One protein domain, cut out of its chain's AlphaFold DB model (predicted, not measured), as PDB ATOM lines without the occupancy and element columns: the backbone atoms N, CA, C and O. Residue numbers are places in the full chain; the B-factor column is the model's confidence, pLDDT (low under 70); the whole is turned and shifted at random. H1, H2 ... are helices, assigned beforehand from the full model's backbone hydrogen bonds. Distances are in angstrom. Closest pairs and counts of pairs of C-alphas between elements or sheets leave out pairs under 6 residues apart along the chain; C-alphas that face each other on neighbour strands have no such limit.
ATOM      1  N   ARG A 116      32.990 -29.957  39.894       89.00
ATOM      2  CA  ARG A 116      33.511 -28.603  40.097       89.00
ATOM      3  C   ARG A 116      34.932 -28.596  39.555       89.00
ATOM      4  O   ARG A 116      35.895 -28.707  40.309       89.00
ATOM      5  N   TRP A 117      35.062 -28.548  38.225       94.69
ATOM      6  CA  TRP A 117      36.348 -28.744  37.553       94.69
ATOM      7  C   TRP A 117      37.396 -27.756  38.038       94.69
ATOM      8  O   TRP A 117      38.559 -28.124  38.147       94.69
ATOM      9  N   ARG A 118      36.982 -26.526  38.355       95.75
ATOM     10  CA  ARG A 118      37.853 -25.499  38.938       95.75
ATOM     11  C   ARG A 118      38.464 -25.942  40.261       95.75
ATOM     12  O   ARG A 118      39.678 -25.897  40.391       95.75
ATOM     13  N   GLU A 119      37.645 -26.409  41.195       94.94
ATOM     14  CA  GLU A 119      38.104 -26.875  42.511       94.94
ATOM     15  C   GLU A 119      39.034 -28.077  42.359       94.94
ATOM     16  O   GLU A 119      40.175 -28.036  42.806       94.94
ATOM     17  N   GLN A 120      38.614 -29.072  41.576       95.62
ATOM     18  CA  GLN A 120      39.433 -30.251  41.310       95.62
ATOM     19  C   GLN A 120      40.776 -29.898  40.645       95.62
ATOM     20  O   GLN A 120      41.801 -30.513  40.938       95.62
ATOM     21  N   ALA A 121      40.789 -28.926  39.730       97.38
ATOM     22  CA  ALA A 121      42.017 -28.498  39.073       97.38
ATOM     23  C   ALA A 121      42.969 -27.812  40.053       97.38
ATOM     24  O   ALA A 121      44.173 -28.025  39.946       97.38
ATOM     25  N   LEU A 122      42.444 -27.015  40.988       97.25
ATOM     26  CA  LEU A 122      43.240 -26.379  42.035       97.25
ATOM     27  C   LEU A 122      43.844 -27.422  42.976       97.25
ATOM     28  O   LEU A 122      45.045 -27.361  43.223       97.25
ATOM     29  N   ASP A 123      43.064 -28.414  43.411       96.88
ATOM     30  CA  ASP A 123      43.554 -29.491  44.281       96.88
ATOM     31  C   ASP A 123      44.725 -30.240  43.631       96.88
ATOM     32  O   ASP A 123      45.800 -30.370  44.216       96.88
ATOM     33  N   ILE A 124      44.552 -30.660  42.372       97.00
ATOM     34  CA  ILE A 124      45.608 -31.334  41.604       97.00
ATOM     35  C   ILE A 124      46.810 -30.403  41.408       97.00
ATOM     36  O   ILE A 124      47.954 -30.841  41.509       97.00
ATOM     37  N   PHE A 125      46.567 -29.127  41.099       97.56
ATOM     38  CA  PHE A 125      47.631 -28.168  40.832       97.56
ATOM     39  C   PHE A 125      48.500 -27.936  42.071       97.56
ATOM     40  O   PHE A 125      49.713 -28.100  41.991       97.56
ATOM     41  N   PHE A 126      47.906 -27.631  43.222       97.19
ATOM     42  CA  PHE A 126      48.673 -27.395  44.446       97.19
ATOM     43  C   PHE A 126      49.333 -28.665  44.985       97.19
ATOM     44  O   PHE A 126      50.417 -28.583  45.558       97.19
ATOM     45  N   GLN A 127      48.739 -29.839  44.755       97.38
ATOM     46  CA  GLN A 127      49.350 -31.110  45.133       97.38
ATOM     47  C   GLN A 127      50.581 -31.449  44.276       97.38
ATOM     48  O   GLN A 127      51.588 -31.913  44.802       97.38
ATOM     49  N   GLU A 128      50.506 -31.265  42.955       96.75
ATOM     50  CA  GLU A 128      51.572 -31.688  42.033       96.75
ATOM     51  C   GLU A 128      52.647 -30.624  41.783       96.75
ATOM     52  O   GLU A 128      53.745 -30.976  41.349       96.75
ATOM     53  N   PHE A 129      52.335 -29.349  42.021       96.62
ATOM     54  CA  PHE A 129      53.166 -28.195  41.665       96.62
ATOM     55  C   PHE A 129      53.473 -27.290  42.866       96.62
ATOM     56  O   PHE A 129      53.710 -26.094  42.696       96.62
ATOM     57  N   SER A 130      53.501 -27.847  44.079       95.88
ATOM     58  CA  SER A 130      53.828 -27.122  45.317       95.88
ATOM     59  C   SER A 130      55.224 -26.485  45.308       95.88
ATOM     60  O   SER A 130      55.435 -25.476  45.973       95.88
ATOM     61  N   GLU A 131      56.149 -27.035  44.519       95.44
ATOM     62  CA  GLU A 131      57.525 -26.543  44.345       95.44
ATOM     63  C   GLU A 131      57.648 -25.370  43.351       95.44
ATOM     64  O   GLU A 131      58.733 -24.814  43.170       95.44
ATOM     65  N   GLU A 132      56.566 -25.002  42.658       94.81
ATOM     66  CA  GLU A 132      56.562 -23.837  41.770       94.81
ATOM     67  C   GLU A 132      56.618 -22.517  42.551       94.81
ATOM     68  O   GLU A 132      56.239 -22.424  43.715       94.81
ATOM     69  N   GLU A 133      57.055 -21.455  41.876       95.00
ATOM     70  CA  GLU A 133      57.112 -20.112  42.455       95.00
ATOM     71  C   GLU A 133      55.723 -19.609  42.894       95.00
ATOM     72  O   GLU A 133      54.746 -19.746  42.154       95.00
ATOM     73  N   LEU A 134      55.643 -18.965  44.065       95.44
ATOM     74  CA  LEU A 134      54.377 -18.507  44.655       95.44
ATOM     75  C   LEU A 134      53.585 -17.589  43.707       95.44
ATOM     76  O   LEU A 134      52.399 -17.806  43.463       95.44
ATOM     77  N   ASP A 135      54.265 -16.614  43.095       94.06
ATOM     78  CA  ASP A 135      53.675 -15.710  42.099       94.06
ATOM     79  C   ASP A 135      53.097 -16.474  40.899       94.06
ATOM     80  O   ASP A 135      52.041 -16.127  40.365       94.06
ATOM     81  N   LEU A 136      53.790 -17.531  40.461       94.62
ATOM     82  CA  LEU A 136      53.358 -18.362  39.343       94.62
ATOM     83  C   LEU A 136      52.118 -19.174  39.721       94.62
ATOM     84  O   LEU A 136      51.180 -19.251  38.922       94.62
ATOM     85  N   GLN A 137      52.092 -19.739  40.929       96.38
ATOM     86  CA  GLN A 137      50.942 -20.472  41.448       96.38
ATOM     87  C   GLN A 137      49.697 -19.584  41.519       96.38
ATOM     88  O   GLN A 137      48.656 -19.968  40.984       96.38
ATOM     89  N   VAL A 138      49.821 -18.377  42.085       96.50
ATOM     90  CA  VAL A 138      48.735 -17.381  42.145       96.50
ATOM     91  C   VAL A 138      48.284 -16.992  40.736       96.50
ATOM     92  O   VAL A 138      47.098 -16.994  40.415       96.50
ATOM     93  N   LYS A 139      49.228 -16.728  39.829       95.38
ATOM     94  CA  LYS A 139      48.894 -16.331  38.460       95.38
ATOM     95  C   LYS A 139      48.127 -17.417  37.709       95.38
ATOM     96  O   LYS A 139      47.175 -17.096  36.995       95.38
ATOM     97  N   ILE A 140      48.536 -18.680  37.832       96.19
ATOM     98  CA  ILE A 140      47.877 -19.807  37.162       96.19
ATOM     99  C   ILE A 140      46.492 -20.061  37.766       96.19
ATOM    100  O   ILE A 140      45.532 -20.214  37.003       96.19
ATOM    101  N   SER A 141      46.365 -20.065  39.095       96.31
ATOM    102  CA  SER A 141      45.085 -20.301  39.771       96.31
ATOM    103  C   SER A 141      44.051 -19.228  39.409       96.31
ATOM    104  O   SER A 141      42.942 -19.560  38.984       96.31
ATOM    105  N   GLU A 142      44.437 -17.952  39.444       95.50
ATOM    106  CA  GLU A 142      43.528 -16.827  39.198       95.50
ATOM    107  C   GLU A 142      43.217 -16.595  37.717       95.50
ATOM    108  O   GLU A 142      42.083 -16.273  37.365       95.50
ATOM    109  N   ASN A 143      44.197 -16.748  36.821       94.25
ATOM    110  CA  ASN A 143      44.037 -16.331  35.420       94.25
ATOM    111  C   ASN A 143      43.782 -17.491  34.456       94.25
ATOM    112  O   ASN A 143      43.375 -17.275  33.310       94.25
ATOM    113  N   VAL A 144      44.077 -18.722  34.871       95.31
ATOM    114  CA  VAL A 144      44.030 -19.880  33.978       95.31
ATOM    115  C   VAL A 144      43.040 -20.916  34.475       95.31
ATOM    116  O   VAL A 144      42.163 -21.304  33.704       95.31
ATOM    117  N   LEU A 145      43.138 -21.323  35.740       96.38
ATOM    118  CA  LEU A 145      42.250 -22.328  36.333       96.38
ATOM    119  C   LEU A 145      40.909 -21.750  36.802       96.38
ATOM    120  O   LEU A 145      39.961 -22.503  36.989       96.38
ATOM    121  N   SER A 146      40.767 -20.424  36.873       94.31
ATOM    122  CA  SER A 146      39.466 -19.762  37.040       94.31
ATOM    123  C   SER A 146      38.511 -19.986  35.860       94.31
ATOM    124  O   SER A 146      37.297 -19.836  36.008       94.31
ATOM    125  N   ILE A 147      39.036 -20.376  34.692       95.12
ATOM    126  CA  ILE A 147      38.256 -20.672  33.490       95.12
ATOM    127  C   ILE A 147      37.864 -22.153  33.502       95.12
ATOM    128  O   ILE A 147      38.711 -23.024  33.298       95.12
ATOM    129  N   GLU A 148      36.566 -22.432  33.638       94.00
ATOM    130  CA  GLU A 148      35.994 -23.788  33.743       94.00
ATOM    131  C   GLU A 148      36.527 -24.757  32.672       94.00
ATOM    132  O   GLU A 148      36.996 -25.850  32.979       94.00
ATOM    133  N   ASN A 149      36.552 -24.330  31.405       95.69
ATOM    134  CA  ASN A 149      37.045 -25.159  30.301       95.69
ATOM    135  C   ASN A 149      38.533 -25.505  30.437       95.69
ATOM    136  O   ASN A 149      38.942 -26.613  30.094       95.69
ATOM    137  N   LYS A 150      39.363 -24.574  30.921       95.94
ATOM    138  CA  LYS A 150      40.795 -24.830  31.112       95.94
ATOM    139  C   LYS A 150      41.029 -25.748  32.302       95.94
ATOM    140  O   LYS A 150      41.829 -26.670  32.177       95.94
ATOM    141  N   ALA A 151      40.293 -25.542  33.390       96.88
ATOM    142  CA  ALA A 151      40.313 -26.415  34.553       96.88
ATOM    143  C   ALA A 151      39.915 -27.852  34.184       96.88
ATOM    144  O   ALA A 151      40.654 -28.792  34.461       96.88
ATOM    145  N   MET A 152      38.823 -28.025  33.433       96.38
ATOM    146  CA  MET A 152      38.388 -29.336  32.943       96.38
ATOM    147  C   MET A 152      39.474 -30.028  32.113       96.38
ATOM    148  O   MET A 152      39.747 -31.216  32.301       96.38
ATOM    149  N   VAL A 153      40.094 -29.306  31.172       96.88
ATOM    150  CA  VAL A 153      41.166 -29.877  30.349       96.88
ATOM    151  C   VAL A 153      42.362 -30.237  31.227       96.88
ATOM    152  O   VAL A 153      42.877 -31.340  31.078       96.88
ATOM    153  N   PHE A 154      42.762 -29.373  32.159       97.50
ATOM    154  CA  PHE A 154      43.859 -29.629  33.094       97.50
ATOM    155  C   PHE A 154      43.623 -30.897  33.930       97.50
ATOM    156  O   PHE A 154      44.504 -31.756  33.991       97.50
ATOM    157  N   CYS A 155      42.413 -31.086  34.466       96.88
ATOM    158  CA  CYS A 155      42.034 -32.309  35.182       96.88
ATOM    159  C   CYS A 155      42.152 -33.567  34.311       96.88
ATOM    160  O   CYS A 155      42.520 -34.631  34.801       96.88
ATOM    161  N   LYS A 156      41.857 -33.459  33.008       96.38
ATOM    162  CA  LYS A 156      41.935 -34.576  32.052       96.38
ATOM    163  C   LYS A 156      43.333 -34.795  31.465       96.38
ATOM    164  O   LYS A 156      43.563 -35.834  30.851       96.38
ATOM    165  N   MET A 157      44.253 -33.838  31.598       97.56
ATOM    166  CA  MET A 157      45.623 -33.985  31.106       97.56
ATOM    167  C   MET A 157      46.383 -35.015  31.954       97.56
ATOM    168  O   MET A 157      46.321 -34.944  33.176       97.56
ATOM    169  N   PRO A 158      47.157 -35.931  31.352       97.69
ATOM    170  CA  PRO A 158      48.118 -36.746  32.092       97.69
ATOM    171  C   PRO A 158      49.166 -35.884  32.815       97.69
ATOM    172  O   PRO A 158      49.494 -34.786  32.357       97.69
ATOM    173  N   ARG A 159      49.745 -36.399  33.908       96.25
ATOM    174  CA  ARG A 159      50.710 -35.666  34.754       96.25
ATOM    175  C   ARG A 159      51.874 -35.056  33.968       96.25
ATOM    176  O   ARG A 159      52.175 -33.879  34.130       96.25
ATOM    177  N   ASN A 160      52.494 -35.816  33.067       97.38
ATOM    178  CA  ASN A 160      53.593 -35.337  32.218       97.38
ATOM    179  C   ASN A 160      53.177 -34.171  31.300       97.38
ATOM    180  O   ASN A 160      53.960 -33.253  31.062       97.38
ATOM    181  N   VAL A 161      51.932 -34.169  30.813       97.75
ATOM    182  CA  VAL A 161      51.395 -33.065  30.002       97.75
ATOM    183  C   VAL A 161      51.147 -31.834  30.867       97.75
ATOM    184  O   VAL A 161      51.498 -30.731  30.448       97.75
ATOM    185  N   ARG A 162      50.613 -32.005  32.087       97.31
ATOM    186  CA  ARG A 162      50.468 -30.902  33.052       97.31
ATOM    187  C   ARG A 162      51.816 -30.264  33.369       97.31
ATOM    188  O   ARG A 162      51.925 -29.046  33.308       97.31
ATOM    189  N   GLN A 163      52.847 -31.071  33.615       97.50
ATOM    190  CA  GLN A 163      54.197 -30.576  33.894       97.50
ATOM    191  C   GLN A 163      54.756 -29.739  32.748       97.50
ATOM    192  O   GLN A 163      55.229 -28.627  32.968       97.50
ATOM    193  N   HIS A 164      54.644 -30.231  31.514       97.12
ATOM    194  CA  HIS A 164      55.075 -29.464  30.350       97.12
ATOM    195  C   HIS A 164      54.279 -28.162  30.190       97.12
ATOM    196  O   HIS A 164      54.836 -27.113  29.866       97.12
ATOM    197  N   TRP A 165      52.969 -28.221  30.431       96.00
ATOM    198  CA  TRP A 165      52.088 -27.065  30.341       96.00
ATOM    199  C   TRP A 165      52.450 -25.992  31.373       96.00
ATOM    200  O   TRP A 165      52.647 -24.845  30.982       96.00
ATOM    201  N   VAL A 166      52.625 -26.355  32.649       95.75
ATOM    202  CA  VAL A 166      53.076 -25.436  33.712       95.75
ATOM    203  C   VAL A 166      54.485 -24.906  33.422       95.75
ATOM    204  O   VAL A 166      54.722 -23.705  33.545       95.75
ATOM    205  N   GLY A 167      55.390 -25.751  32.916       95.38
ATOM    206  CA  GLY A 167      56.742 -25.349  32.512       95.38
ATOM    207  C   GLY A 167      56.758 -24.212  31.483       95.38
ATOM    208  O   GLY A 167      57.556 -23.284  31.594       95.38
ATOM    209  N   LYS A 168      55.808 -24.195  30.539       93.75
ATOM    210  CA  LYS A 168      55.662 -23.075  29.592       93.75
ATOM    211  C   LYS A 168      55.272 -21.763  30.271       93.75
ATOM    212  O   LYS A 168      55.750 -20.705  29.863       93.75
ATOM    213  N   PHE A 169      54.435 -21.808  31.306       92.81
ATOM    214  CA  PHE A 169      54.112 -20.611  32.087       92.81
ATOM    215  C   PHE A 169      55.303 -20.138  32.911       92.81
ATOM    216  O   PHE A 169      55.503 -18.929  33.016       92.81
ATOM    217  N   ARG A 170      56.115 -21.065  33.428       93.31
ATOM    218  CA  ARG A 170      57.354 -20.751  34.144       93.31
ATOM    219  C   ARG A 170      58.334 -19.977  33.259       93.31
ATOM    220  O   ARG A 170      58.770 -18.897  33.647       93.31
ATOM    221  N   GLU A 171      58.606 -20.469  32.049       90.88
ATOM    222  CA  GLU A 171      59.462 -19.781  31.064       90.88
ATOM    223  C   GLU A 171      58.957 -18.353  30.780       90.88
ATOM    224  O   GLU A 171      59.712 -17.383  30.833       90.88
ATOM    225  N   MET A 172      57.650 -18.203  30.535       89.00
ATOM    226  CA  MET A 172      57.032 -16.896  30.285       89.00
ATOM    227  C   MET A 172      57.080 -15.964  31.502       89.00
ATOM    228  O   MET A 172      57.179 -14.749  31.342       89.00
ATOM    229  N   HIS A 173      56.969 -16.508  32.713       87.19
ATOM    230  CA  HIS A 173      57.021 -15.730  33.946       87.19
ATOM    231  C   HIS A 173      58.412 -15.142  34.176       87.19
ATOM    232  O   HIS A 173      58.528 -13.963  34.497       87.19
ATOM    233  N   GLN A 174      59.454 -15.936  33.927       87.62
ATOM    234  CA  GLN A 174      60.844 -15.507  34.054       87.62
ATOM    235  C   GLN A 174      61.202 -14.425  33.032       87.62
ATOM    236  O   GLN A 174      61.806 -13.422  33.399       87.62
ATOM    237  N   LEU A 175      60.752 -14.569  31.779       84.75
ATOM    238  CA  LEU A 175      60.935 -13.552  30.734       84.75
ATOM    239  C   LEU A 175      60.306 -12.200  31.096       84.75
ATOM    240  O   LEU A 175      60.850 -11.154  30.761       84.75
ATOM    241  N   ASN A 176      59.168 -12.208  31.789       78.31
ATOM    242  CA  ASN A 176      58.505 -10.978  32.218       78.31
ATOM    243  C   ASN A 176      59.171 -10.321  33.438       78.31
ATOM    244  O   ASN A 176      58.861  -9.171  33.727       78.31
ATOM    245  N   LYS A 177      60.020 -11.045  34.177       73.69
ATOM    246  CA  LYS A 177      60.752 -10.516  35.337       73.69
ATOM    247  C   LYS A 177      62.076  -9.858  34.951       73.69
ATOM    248  O   LYS A 177      62.575  -9.031  35.704       73.69
ATOM    249  N   THR A 178      62.656 -10.241  33.814       70.06
ATOM    250  CA  THR A 178      63.970  -9.766  33.354       70.06
ATOM    251  C   THR A 178      63.905  -8.637  32.323       70.06
ATOM    252  O   THR A 178      64.958  -8.162  31.897       70.06
ATOM    253  N   SER A 179      62.704  -8.211  31.922       54.34
ATOM    254  CA  SER A 179      62.472  -7.108  30.980       54.34
ATOM    255  C   SER A 179      61.897  -5.882  31.668       54.34
ATOM    256  O   SER A 179      62.113  -4.794  31.088       54.34
TER     257      SER A 179
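AT A GLANCE: This is residues 116 to 179 of the 179 residues of an uncharacterized protein of Bionectria ochroleuca (UniProt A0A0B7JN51). Two helices side by side, the hairpin H1 and H2, cover a V made by H3 and H4, whose corner is at residues 157 to 158; H3 lies across the hairpin's open end and H4 passes its linked end. H4 is the long arm of the V, and its residues 174 to 177 run on past its contact with H2. The printed part has 64 residues, with four named helices in the order H1, H2, H3, H4 and no named strand: all helix. It is compact, with a radius of gyration of the C-alphas of 11.4 A, and elongated, spanning 37 by 22 by 18 A.

IN THESE COORDINATES: Find C-alpha 117 at (36.348, -28.744, 37.553); from there H1 runs to residue 128, 16.1 A. H2, residues 134 to 145, begins at C-alpha 134 (54.377, -18.507, 44.655) and covers 15.2 A. H3 is residues 148 to 156, 12.4 A. H4, residues 159 to 177, covers 27.1 A and ends at C-alpha 177 (60.752, -10.516, 35.337).

HOW THE PARTS SIT: Start at the hub, H2, which touches three helices. It touches H1 at a shallow tilt of 25 degrees, opposite ways; the closest C-alphas, of Arg 118 and Leu 145, are 6.0 A apart. H2 and H3 only just touch, only at the corner; the closest C-alphas, of Leu 145 and Ala 151, are 4.9 A apart. H2 and H4 only just touch, with 3 pairs of C-alphas within 8 A, the closest Leu 136 and Arg 170 at 7.0 A. H1 touches H3 at a steep tilt of 47 degrees, with the C-alphas of Trp 117 and Met 152 closest at 5.1 A. H3 and H4 are close but not clearly touching; H1 and H4 are near each other. In H1 and H3 every O i to N i+4 pair is within hydrogen-bond range; in H2 7 of 8 are, in H4 14 of 15.

THE WHOLE: The farthest C-alphas, of Arg 116 and Ser 179, are 37.2 A apart. The printed part has no cut, and its three links are tight. The mean pLDDT of the printed part is 93.6; look to residue 179, the chain's last, for the one value under 70.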